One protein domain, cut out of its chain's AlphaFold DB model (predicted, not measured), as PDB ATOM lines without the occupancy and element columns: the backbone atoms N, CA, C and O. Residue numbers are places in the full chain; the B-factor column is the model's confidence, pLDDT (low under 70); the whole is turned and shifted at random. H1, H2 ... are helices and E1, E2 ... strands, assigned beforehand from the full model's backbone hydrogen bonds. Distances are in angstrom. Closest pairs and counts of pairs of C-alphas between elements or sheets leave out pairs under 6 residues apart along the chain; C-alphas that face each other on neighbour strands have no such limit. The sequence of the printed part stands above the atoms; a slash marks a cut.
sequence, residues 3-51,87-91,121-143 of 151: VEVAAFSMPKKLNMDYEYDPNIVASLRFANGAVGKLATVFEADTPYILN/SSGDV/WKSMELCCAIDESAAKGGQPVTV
ATOM      1  N   VAL A   3     188.027 220.391 277.421       97.50
ATOM      2  CA  VAL A   3     186.768 219.674 277.133       97.50
ATOM      3  C   VAL A   3     186.947 218.482 276.199       97.50
ATOM      4  O   VAL A   3     186.075 217.626 276.116       97.50
ATOM      5  N   GLU A   4     188.058 218.415 275.469       98.25
ATOM      6  CA  GLU A   4     188.337 217.329 274.531       98.25
ATOM      7  C   GLU A   4     189.845 217.200 274.330       98.25
ATOM      8  O   GLU A   4     190.555 218.211 274.256       98.25
ATOM      9  N   VAL A   5     190.317 215.961 274.204       98.50
ATOM     10  CA  VAL A   5     191.710 215.636 273.894       98.50
ATOM     11  C   VAL A   5     191.808 214.605 272.781       98.50
ATOM     12  O   VAL A   5     190.948 213.740 272.654       98.50
ATOM     13  N   ALA A   6     192.872 214.680 271.988       98.69
ATOM     14  CA  ALA A   6     193.264 213.630 271.052       98.69
ATOM     15  C   ALA A   6     194.772 213.391 271.165       98.69
ATOM     16  O   ALA A   6     195.544 214.351 271.065       98.69
ATOM     17  N   ALA A   7     195.191 212.145 271.383       98.69
ATOM     18  CA  ALA A   7     196.566 211.822 271.743       98.69
ATOM     19  C   ALA A   7     197.140 210.614 270.998       98.69
ATOM     20  O   ALA A   7     196.431 209.691 270.619       98.69
ATOM     21  N   PHE A   8     198.458 210.614 270.830       98.44
ATOM     22  CA  PHE A   8     199.220 209.474 270.337       98.44
ATOM     23  C   PHE A   8     200.426 209.260 271.238       98.44
ATOM     24  O   PHE A   8     201.134 210.215 271.567       98.44
ATOM     25  N   SER A   9     200.681 208.007 271.586       97.31
ATOM     26  CA  SER A   9     201.871 207.578 272.308       97.31
ATOM     27  C   SER A   9     202.744 206.690 271.421       97.31
ATOM     28  O   SER A   9     202.331 206.236 270.348       97.31
ATOM     29  N   MET A  10     203.990 206.495 271.836       94.12
ATOM     30  CA  MET A  10     204.921 205.594 271.171       94.12
ATOM     31  C   MET A  10     205.531 204.640 272.198       94.12
ATOM     32  O   MET A  10     206.055 205.122 273.205       94.12
ATOM     33  N   PRO A  11     205.566 203.322 271.919       90.94
ATOM     34  CA  PRO A  11     206.256 202.376 272.780       90.94
ATOM     35  C   PRO A  11     207.755 202.652 272.798       90.94
ATOM     36  O   PRO A  11     208.318 203.196 271.838       90.94
ATOM     37  N   LYS A  12     208.407 202.228 273.881       89.31
ATOM     38  CA  LYS A  12     209.852 202.384 274.042       89.31
ATOM     39  C   LYS A  12     210.640 201.789 272.870       89.31
ATOM     40  O   LYS A  12     210.318 200.699 272.388       89.31
ATOM     41  N   LYS A  13     211.678 202.489 272.407       87.62
ATOM     42  CA  LYS A  13     212.599 202.024 271.346       87.62
ATOM     43  C   LYS A  13     214.042 201.909 271.822       87.62
ATOM     44  O   LYS A  13     214.780 201.068 271.313       87.62
ATOM     45  N   LEU A  14     214.446 202.725 272.783       85.44
ATOM     46  CA  LEU A  14     215.688 202.599 273.523       85.44
ATOM     47  C   LEU A  14     215.507 201.558 274.627       85.44
ATOM     48  O   LEU A  14     214.407 201.324 275.130       85.44
ATOM     49  N   ASN A  15     216.613 200.931 275.017       77.50
ATOM     50  CA  ASN A  15     216.629 199.965 276.109       77.50
ATOM     51  C   ASN A  15     216.591 200.689 277.465       77.50
ATOM     52  O   ASN A  15     217.579 200.708 278.196       77.50
ATOM     53  N   MET A  16     215.467 201.349 277.738       78.94
ATOM     54  CA  MET A  16     215.146 201.987 279.009       78.94
ATOM     55  C   MET A  16     214.072 201.162 279.728       78.94
ATOM     56  O   MET A  16     213.164 200.603 279.102       78.94
ATOM     57  N   ASP A  17     214.153 201.102 281.055       87.12
ATOM     58  CA  ASP A  17     213.295 200.257 281.895       87.12
ATOM     59  C   ASP A  17     211.911 200.886 282.173       87.12
ATOM     60  O   ASP A  17     211.378 200.780 283.271       87.12
ATOM     61  N   TYR A  18     211.303 201.546 281.179       88.69
ATOM     62  CA  TYR A  18     209.928 202.046 281.291       88.69
ATOM     63  C   TYR A  18     208.907 200.911 281.133       88.69
ATOM     64  O   TYR A  18     209.045 200.046 280.255       88.69
ATOM     65  N   GLU A  19     207.868 200.940 281.970       90.62
ATOM     66  CA  GLU A  19     206.717 200.018 281.954       90.62
ATOM     67  C   GLU A  19     205.528 200.563 281.136       90.62
ATOM     68  O   GLU A  19     204.502 199.902 281.001       90.62
ATOM     69  N   TYR A  20     205.680 201.762 280.571       90.62
ATOM     70  CA  TYR A  20     204.681 202.513 279.813       90.62
ATOM     71  C   TYR A  20     205.318 203.156 278.573       90.62
ATOM     72  O   TYR A  20     206.545 203.180 278.439       90.62
ATOM     73  N   ASP A  21     204.489 203.686 277.671       94.56
ATOM     74  CA  ASP A  21     204.946 204.440 276.501       94.56
ATOM     75  C   ASP A  21     205.637 205.742 276.957       94.56
ATOM     76  O   ASP A  21     204.978 206.630 277.499       94.56
ATOM     77  N   PRO A  22     206.961 205.895 276.764       94.44
ATOM     78  CA  PRO A  22     207.715 207.001 277.362       94.44
ATOM     79  C   PRO A  22     207.525 208.341 276.643       94.44
ATOM     80  O   PRO A  22     207.929 209.384 277.159       94.44
ATOM     81  N   ASN A  23     206.949 208.315 275.439       95.56
ATOM     82  CA  ASN A  23     206.752 209.486 274.602       95.56
ATOM     83  C   ASN A  23     205.275 209.597 274.217       95.56
ATOM     84  O   ASN A  23     204.709 208.662 273.647       95.56
ATOM     85  N   ILE A  24     204.673 210.757 274.472       97.56
ATOM     86  CA  ILE A  24     203.266 211.039 274.184       97.56
ATOM     87  C   ILE A  24     203.086 212.473 273.695       97.56
ATOM     88  O   ILE A  24     203.782 213.392 274.125       97.56
ATOM     89  N   VAL A  25     202.135 212.671 272.786       98.19
ATOM     90  CA  VAL A  25     201.682 213.983 272.323       98.19
ATOM     91  C   VAL A  25     200.164 214.037 272.379       98.19
ATOM     92  O   VAL A  25     199.498 213.090 271.968       98.19
ATOM     93  N   ALA A  26     199.614 215.157 272.838       98.56
ATOM     94  CA  ALA A  26     198.179 215.394 272.845       98.56
ATOM     95  C   ALA A  26     197.835 216.795 272.328       98.56
ATOM     96  O   ALA A  26     198.527 217.777 272.605       98.56
ATOM     97  N   SER A  27     196.741 216.875 271.576       98.56
ATOM     98  CA  SER A  27     196.053 218.122 271.230       98.56
ATOM     99  C   SER A  27     194.858 218.310 272.155       98.56
ATOM    100  O   SER A  27     194.156 217.347 272.447       98.56
ATOM    101  N   LEU A  28     194.624 219.543 272.597       98.19
ATOM    102  CA  LEU A  28     193.596 219.892 273.578       98.19
ATOM    103  C   LEU A  28     192.629 220.924 272.996       98.19
ATOM    104  O   LEU A  28     193.060 221.876 272.338       98.19
ATOM    105  N   ARG A  29     191.343 220.801 273.323       98.25
ATOM    106  CA  ARG A  29     190.337 221.849 273.118       98.25
ATOM    107  C   ARG A  29     189.886 222.396 274.462       98.25
ATOM    108  O   ARG A  29     189.535 221.635 275.358       98.25
ATOM    109  N   PHE A  30     189.846 223.716 274.589       97.69
ATOM    110  CA  PHE A  30     189.317 224.397 275.765       97.69
ATOM    111  C   PHE A  30     187.867 224.827 275.537       97.69
ATOM    112  O   PHE A  30     187.473 225.150 274.415       97.69
ATOM    113  N   ALA A  31     187.085 224.905 276.616       97.06
ATOM    114  CA  ALA A  31     185.685 225.341 276.573       97.06
ATOM    115  C   ALA A  31     185.499 226.738 275.945       97.06
ATOM    116  O   ALA A  31     184.484 227.012 275.314       97.06
ATOM    117  N   ASN A  32     186.494 227.620 276.088       96.81
ATOM    118  CA  ASN A  32     186.478 228.973 275.526       96.81
ATOM    119  C   ASN A  32     186.905 229.040 274.044       96.81
ATOM    120  O   ASN A  32     187.089 230.133 273.514       96.81
ATOM    121  N   GLY A  33     187.110 227.895 273.387       97.19
ATOM    122  CA  GLY A  33     187.539 227.808 271.992       97.19
ATOM    123  C   GLY A  33     189.051 227.896 271.772       97.19
ATOM    124  O   GLY A  33     189.494 227.737 270.635       97.19
ATOM    125  N   ALA A  34     189.857 228.107 272.820       98.25
ATOM    126  CA  ALA A  34     191.306 227.990 272.704       98.25
ATOM    127  C   ALA A  34     191.714 226.540 272.389       98.25
ATOM    128  O   ALA A  34     190.994 225.582 272.685       98.25
ATOM    129  N   VAL A  35     192.898 226.383 271.801       98.31
ATOM    130  CA  VAL A  35     193.502 225.079 271.519       98.31
ATOM    131  C   VAL A  35     194.877 224.998 272.155       98.31
ATOM    132  O   VAL A  35     195.608 225.986 272.216       98.31
ATOM    133  N   GLY A  36     195.219 223.809 272.633       97.75
ATOM    134  CA  GLY A  36     196.499 223.530 273.262       97.75
ATOM    135  C   GLY A  36     197.183 222.338 272.625       97.75
ATOM    136  O   GLY A  36     196.569 221.535 271.923       97.75
ATOM    137  N   LYS A  37     198.474 222.218 272.909       97.25
ATOM    138  CA  LYS A  37     199.225 220.992 272.686       97.25
ATOM    139  C   LYS A  37     200.142 220.756 273.869       97.25
ATOM    140  O   LYS A  37     200.721 221.707 274.392       97.25
ATOM    141  N   LEU A  38     200.305 219.497 274.225       95.94
ATOM    142  CA  LEU A  38     201.299 219.049 275.185       95.94
ATOM    143  C   LEU A  38     202.038 217.856 274.602       95.94
ATOM    144  O   LEU A  38     201.506 217.125 273.765       95.94
ATOM    145  N   ALA A  39     203.279 217.688 275.023       96.19
ATOM    146  CA  ALA A  39     204.046 216.503 274.717       96.19
ATOM    147  C   ALA A  39     205.024 216.242 275.852       96.19
ATOM    148  O   ALA A  39     205.629 217.179 276.376       96.19
ATOM    149  N   THR A  40     205.205 214.966 276.153       94.44
ATOM    150  CA  THR A  40     206.269 214.480 277.021       94.44
ATOM    151  C   THR A  40     207.122 213.545 276.189       94.44
ATOM    152  O   THR A  40     206.598 212.671 275.500       94.44
ATOM    153  N   VAL A  41     208.433 213.766 276.208       93.62
ATOM    154  CA  VAL A  41     209.400 212.940 275.490       93.62
ATOM    155  C   VAL A  41     210.506 212.584 276.470       93.62
ATOM    156  O   VAL A  41     211.397 213.396 276.712       93.62
ATOM    157  N   PHE A  42     210.424 211.400 277.070       91.12
ATOM    158  CA  PHE A  42     211.466 210.904 277.969       91.12
ATOM    159  C   PHE A  42     212.556 210.127 277.243       91.12
ATOM    160  O   PHE A  42     213.681 210.033 277.727       91.12
ATOM    161  N   GLU A  43     212.231 209.568 276.083       90.94
ATOM    162  CA  GLU A  43     213.153 208.763 275.302       90.94
ATOM    163  C   GLU A  43     213.627 209.546 274.070       90.94
ATOM    164  O   GLU A  43     212.999 209.500 273.007       90.94
ATOM    165  N   ALA A  44     214.728 210.286 274.229       89.06
ATOM    166  CA  ALA A  44     215.398 211.032 273.167       89.06
ATOM    167  C   ALA A  44     216.857 211.365 273.536       89.06
ATOM    168  O   ALA A  44     217.180 211.560 274.705       89.06
ATOM    169  N   ASP A  45     217.728 211.484 272.528       90.38
ATOM    170  CA  ASP A  45     219.098 211.994 272.687       90.38
ATOM    171  C   ASP A  45     219.101 213.528 272.578       90.38
ATOM    172  O   ASP A  45     219.300 214.106 271.508       90.38
ATOM    173  N   THR A  46     218.747 214.198 273.675       90.19
ATOM    174  CA  THR A  46     218.647 215.662 273.753       90.19
ATOM    175  C   THR A  46     218.837 216.143 275.194       90.19
ATOM    176  O   THR A  46     218.472 215.428 276.129       90.19
ATOM    177  N   PRO A  47     219.355 217.366 275.414       90.44
ATOM    178  CA  PRO A  47     219.305 218.013 276.722       90.44
ATOM    179  C   PRO A  47     217.873 218.148 277.264       90.44
ATOM    180  O   PRO A  47     216.903 218.102 276.502       90.44
ATOM    181  N   TYR A  48     217.757 218.378 278.575       90.19
ATOM    182  CA  TYR A  48     216.480 218.664 279.233       90.19
ATOM    183  C   TYR A  48     215.867 219.961 278.695       90.19
ATOM    184  O   TYR A  48     216.537 220.992 278.619       90.19
ATOM    185  N   ILE A  49     214.589 219.911 278.320       91.25
ATOM    186  CA  ILE A  49     213.862 221.050 277.764       91.25
ATOM    187  C   ILE A  49     212.463 221.079 278.377       91.25
ATOM    188  O   ILE A  49     211.653 220.194 278.110       91.25
ATOM    189  N   LEU A  50     212.147 222.145 279.113       91.69
ATOM    190  CA  LEU A  50     210.775 222.481 279.479       91.69
ATOM    191  C   LEU A  50     210.317 223.677 278.644       91.69
ATOM    192  O   LEU A  50     210.869 224.770 278.746       91.69
ATOM    193  N   ASN A  51     209.317 223.464 277.789       92.12
ATOM    194  CA  ASN A  51     208.762 224.516 276.942       92.12
ATOM    195  C   ASN A  51     207.389 224.949 277.450       92.12
ATOM    196  O   ASN A  51     206.436 224.177 277.381       92.12
ATOM    197  N   SER A  87     215.449 224.776 283.083       84.81
ATOM    198  CA  SER A  87     216.155 224.321 281.882       84.81
ATOM    199  C   SER A  87     217.063 223.118 282.146       84.81
ATOM    200  O   SER A  87     217.857 222.740 281.287       84.81
ATOM    201  N   SER A  88     216.990 222.526 283.335       85.69
ATOM    202  CA  SER A  88     217.710 221.310 283.701       85.69
ATOM    203  C   SER A  88     216.834 220.421 284.584       85.69
ATOM    204  O   SER A  88     215.855 220.876 285.165       85.69
ATOM    205  N   GLY A  89     217.213 219.147 284.709       80.19
ATOM    206  CA  GLY A  89     216.636 218.249 285.714       80.19
ATOM    207  C   GLY A  89     217.161 218.499 287.135       80.19
ATOM    208  O   GLY A  89     216.871 217.711 288.030       80.19
ATOM    209  N   ASP A  90     217.971 219.543 287.345       84.25
ATOM    210  CA  ASP A  90     218.395 219.952 288.683       84.25
ATOM    211  C   ASP A  90     217.254 220.724 289.337       84.25
ATOM    212  O   ASP A  90     216.968 221.865 288.986       84.25
ATOM    213  N   VAL A  91     216.613 220.092 290.310       80.88
ATOM    214  CA  VAL A  91     215.420 220.640 290.947       80.88
ATOM    215  C   VAL A  91     215.722 221.561 292.134       80.88
ATOM    216  O   VAL A  91     214.808 222.009 292.816       80.88
ATOM    217  N   TRP A 121     192.714 216.838 291.058       91.94
ATOM    218  CA  TRP A 121     192.072 215.704 290.380       91.94
ATOM    219  C   TRP A 121     191.807 215.990 288.897       91.94
ATOM    220  O   TRP A 121     191.894 215.075 288.085       91.94
ATOM    221  N   LYS A 122     191.552 217.251 288.519       93.00
ATOM    222  CA  LYS A 122     191.278 217.628 287.127       93.00
ATOM    223  C   LYS A 122     192.472 217.343 286.221       93.00
ATOM    224  O   LYS A 122     192.306 216.912 285.082       93.00
ATOM    225  N   SER A 123     193.682 217.570 286.732       94.25
ATOM    226  CA  SER A 123     194.923 217.251 286.023       94.25
ATOM    227  C   SER A 123     195.083 215.742 285.845       94.25
ATOM    228  O   SER A 123     195.482 215.297 284.773       94.25
ATOM    229  N   MET A 124     194.720 214.952 286.860       94.38
ATOM    230  CA  MET A 124     194.751 213.487 286.777       94.38
ATOM    231  C   MET A 124     193.712 212.946 285.791       94.38
ATOM    232  O   MET A 124     194.046 212.105 284.963       94.38
ATOM    233  N   GLU A 125     192.487 213.468 285.824       94.56
ATOM    234  CA  GLU A 125     191.422 213.111 284.879       94.56
ATOM    235  C   GLU A 125     191.840 213.413 283.435       94.56
ATOM    236  O   GLU A 125     191.647 212.604 282.528       94.56
ATOM    237  N   LEU A 126     192.502 214.552 283.218       96.19
ATOM    238  CA  LEU A 126     193.073 214.890 281.922       96.19
ATOM    239  C   LEU A 126     194.145 213.882 281.478       96.19
ATOM    240  O   LEU A 126     194.145 213.488 280.311       96.19
ATOM    241  N   CYS A 127     195.043 213.456 282.374       96.25
ATOM    242  CA  CYS A 127     196.017 212.402 282.079       96.25
ATOM    243  C   CYS A 127     195.318 211.096 281.672       96.25
ATOM    244  O   CYS A 127     195.660 210.528 280.637       96.25
ATOM    245  N   CYS A 128     194.288 210.674 282.410       96.31
ATOM    246  CA  CYS A 128     193.507 209.484 282.076       96.31
ATOM    247  C   CYS A 128     192.832 209.594 280.699       96.31
ATOM    248  O   CYS A 128     192.901 208.655 279.908       96.31
ATOM    249  N   ALA A 129     192.236 210.743 280.369       97.62
ATOM    250  CA  ALA A 129     191.609 210.965 279.066       97.62
ATOM    251  C   ALA A 129     192.624 210.948 277.905       97.62
ATOM    252  O   ALA A 129     192.325 210.477 276.804       97.62
ATOM    253  N   ILE A 130     193.836 211.456 278.141       98.00
ATOM    254  CA  ILE A 130     194.942 211.413 277.178       98.00
ATOM    255  C   ILE A 130     195.380 209.966 276.933       98.00
ATOM    256  O   ILE A 130     195.485 209.559 275.773       98.00
ATOM    257  N   ASP A 131     195.567 209.179 277.994       97.31
ATOM    258  CA  ASP A 131     195.922 207.761 277.893       97.31
ATOM    259  C   ASP A 131     194.819 206.956 277.191       97.31
ATOM    260  O   ASP A 131     195.098 206.135 276.315       97.31
ATOM    261  N   GLU A 132     193.550 207.239 277.500       98.06
ATOM    262  CA  GLU A 132     192.399 206.637 276.825       98.06
ATOM    263  C   GLU A 132     192.400 206.952 275.322       98.06
ATOM    264  O   GLU A 132     192.190 206.058 274.495       98.06
ATOM    265  N   SER A 133     192.653 208.208 274.947       98.62
ATOM    266  CA  SER A 133     192.724 208.614 273.543       98.62
ATOM    267  C   SER A 133     193.863 207.901 272.810       98.62
ATOM    268  O   SER A 133     193.647 207.356 271.722       98.62
ATOM    269  N   ALA A 134     195.046 207.828 273.426       98.19
ATOM    270  CA  ALA A 134     196.199 207.125 272.873       98.19
ATOM    271  C   ALA A 134     195.916 205.623 272.686       98.19
ATOM    272  O   ALA A 134     196.131 205.087 271.595       98.19
ATOM    273  N   ALA A 135     195.326 204.962 273.690       97.44
ATOM    274  CA  ALA A 135     194.924 203.556 273.623       97.44
ATOM    275  C   ALA A 135     193.876 203.277 272.528       97.44
ATOM    276  O   ALA A 135     193.827 202.179 271.970       97.44
ATOM    277  N   LYS A 136     193.058 204.278 272.173       97.88
ATOM    278  CA  LYS A 136     192.076 204.224 271.077       97.88
ATOM    279  C   LYS A 136     192.648 204.641 269.717       97.88
ATOM    280  O   LYS A 136     191.883 204.848 268.774       97.88
ATOM    281  N   GLY A 137     193.969 204.770 269.582       97.25
ATOM    282  CA  GLY A 137     194.618 205.152 268.326       97.25
ATOM    283  C   GLY A 137     194.380 206.614 267.940       97.25
ATOM    284  O   GLY A 137     194.259 206.922 266.754       97.25
ATOM    285  N   GLY A 138     194.272 207.501 268.932       98.12
ATOM    286  CA  GLY A 138     194.105 208.944 268.756       98.12
ATOM    287  C   GLY A 138     192.688 209.408 268.462       98.12
ATOM    288  O   GLY A 138     192.492 210.530 267.995       98.12
ATOM    289  N   GLN A 139     191.689 208.571 268.750       98.50
ATOM    290  CA  GLN A 139     190.298 209.015 268.736       98.50
ATOM    291  C   GLN A 139     190.080 210.093 269.808       98.50
ATOM    292  O   GLN A 139     190.563 209.921 270.932       98.50
ATOM    293  N   PRO A 140     189.358 211.184 269.498       98.38
ATOM    294  CA  PRO A 140     189.052 212.206 270.486       98.38
ATOM    295  C   PRO A 140     188.285 211.643 271.689       98.38
ATOM    296  O   PRO A 140     187.347 210.860 271.527       98.38
ATOM    297  N   VAL A 141     188.675 212.068 272.888       98.50
ATOM    298  CA  VAL A 141     188.015 211.759 274.162       98.50
ATOM    299  C   VAL A 141     187.500 213.062 274.760       98.50
ATOM    300  O   VAL A 141     188.237 214.042 274.872       98.50
ATOM    301  N   THR A 142     186.218 213.086 275.118       97.62
ATOM    302  CA  THR A 142     185.613 214.203 275.852       97.62
ATOM    303  C   THR A 142     186.085 214.172 277.298       97.62
ATOM    304  O   THR A 142     186.062 213.120 277.926       97.62
ATOM    305  N   VAL A 143     186.477 215.327 277.827       95.31
ATOM    306  CA  VAL A 143     186.926 215.473 279.214       95.31
ATOM    307  C   VAL A 143     185.813 216.124 280.024       95.31
ATOM    308  O   VAL A 143     185.327 217.195 279.650       95.31
TER     309      VAL A 143
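AT A GLANCE: This is residues 3 to 51, 87 to 91 and 121 to 143 of the 151 residues of the protein "Gfo/Idh/MocA family oxidoreductase" of Thermoleophilaceae bacterium (UniProt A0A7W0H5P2). A small, twisted slab of three strands, E1, E2 and E3, runs back and forth side by side, and one helix, H1, stands up from one face over the edge strand E1. The opposite face has no named helix on it; residues 11 to 22 make a wide loop beyond one end of the sheet, and residues 141 to 142 come back to pair with E1. The printed part has 77 residues, with E1, E2, E3 and H1 in that order along the chain; the sheet order is E1 - E2 - E3, all antiparallel. The class is mixed, helices and strands, with under half of the residues in named elements. The whole is only just compact, close to loose, with a radius of gyration of the C-alphas of 13.7 A and spans of 37 by 27 by 21 A.

HOW THE PARTS SIT: E1, residues 3 to 10, and E2, residues 23 to 30, form an antiparallel hairpin at 168 degrees, with N 6 and O 27 within hydrogen-bond range at 3.0 A. E2 and E3, residues 35 to 41, form the next hairpin at 166 degrees, with N 26 and O 38 within range at 2.9 A. These strands form a meander, each the antiparallel neighbour of the one before. H1, residues 121 to 135, is on the sheet in two layers, a helix on one face, at a height of 7.9 A over the sheet. It lies over E1 and stands up from the sheet at 45 degrees; the closest C-alphas of E1 and H1 are those of Phe 8 and Ala 134, 4.6 A apart. In H1 every O i to N i+4 pair is within hydrogen-bond range. Residues 4 to 5 of E1 pair antiparallel with residues 141 to 142.

IN THESE COORDINATES: E1 begins at C-alpha 3 (186.768, 219.674, 277.133) and is 23.7 A long. E2 is 23.0 A long, E3 20.4 A. H1 is 20.9 A long and ends at C-alpha 135 (194.924, 203.556, 273.623).

THE WHOLE: The C-alphas farthest apart are those of Asn 15 and Asn 32, 41.8 A. The link from E1 to E2 is long. Residues 52 to 86 and 92 to 120 are not printed; the gaps between C-alphas are 8.9 A from 51 to 87 and 23.9 A from 91 to 121. No printed residue is under 70 in pLDDT.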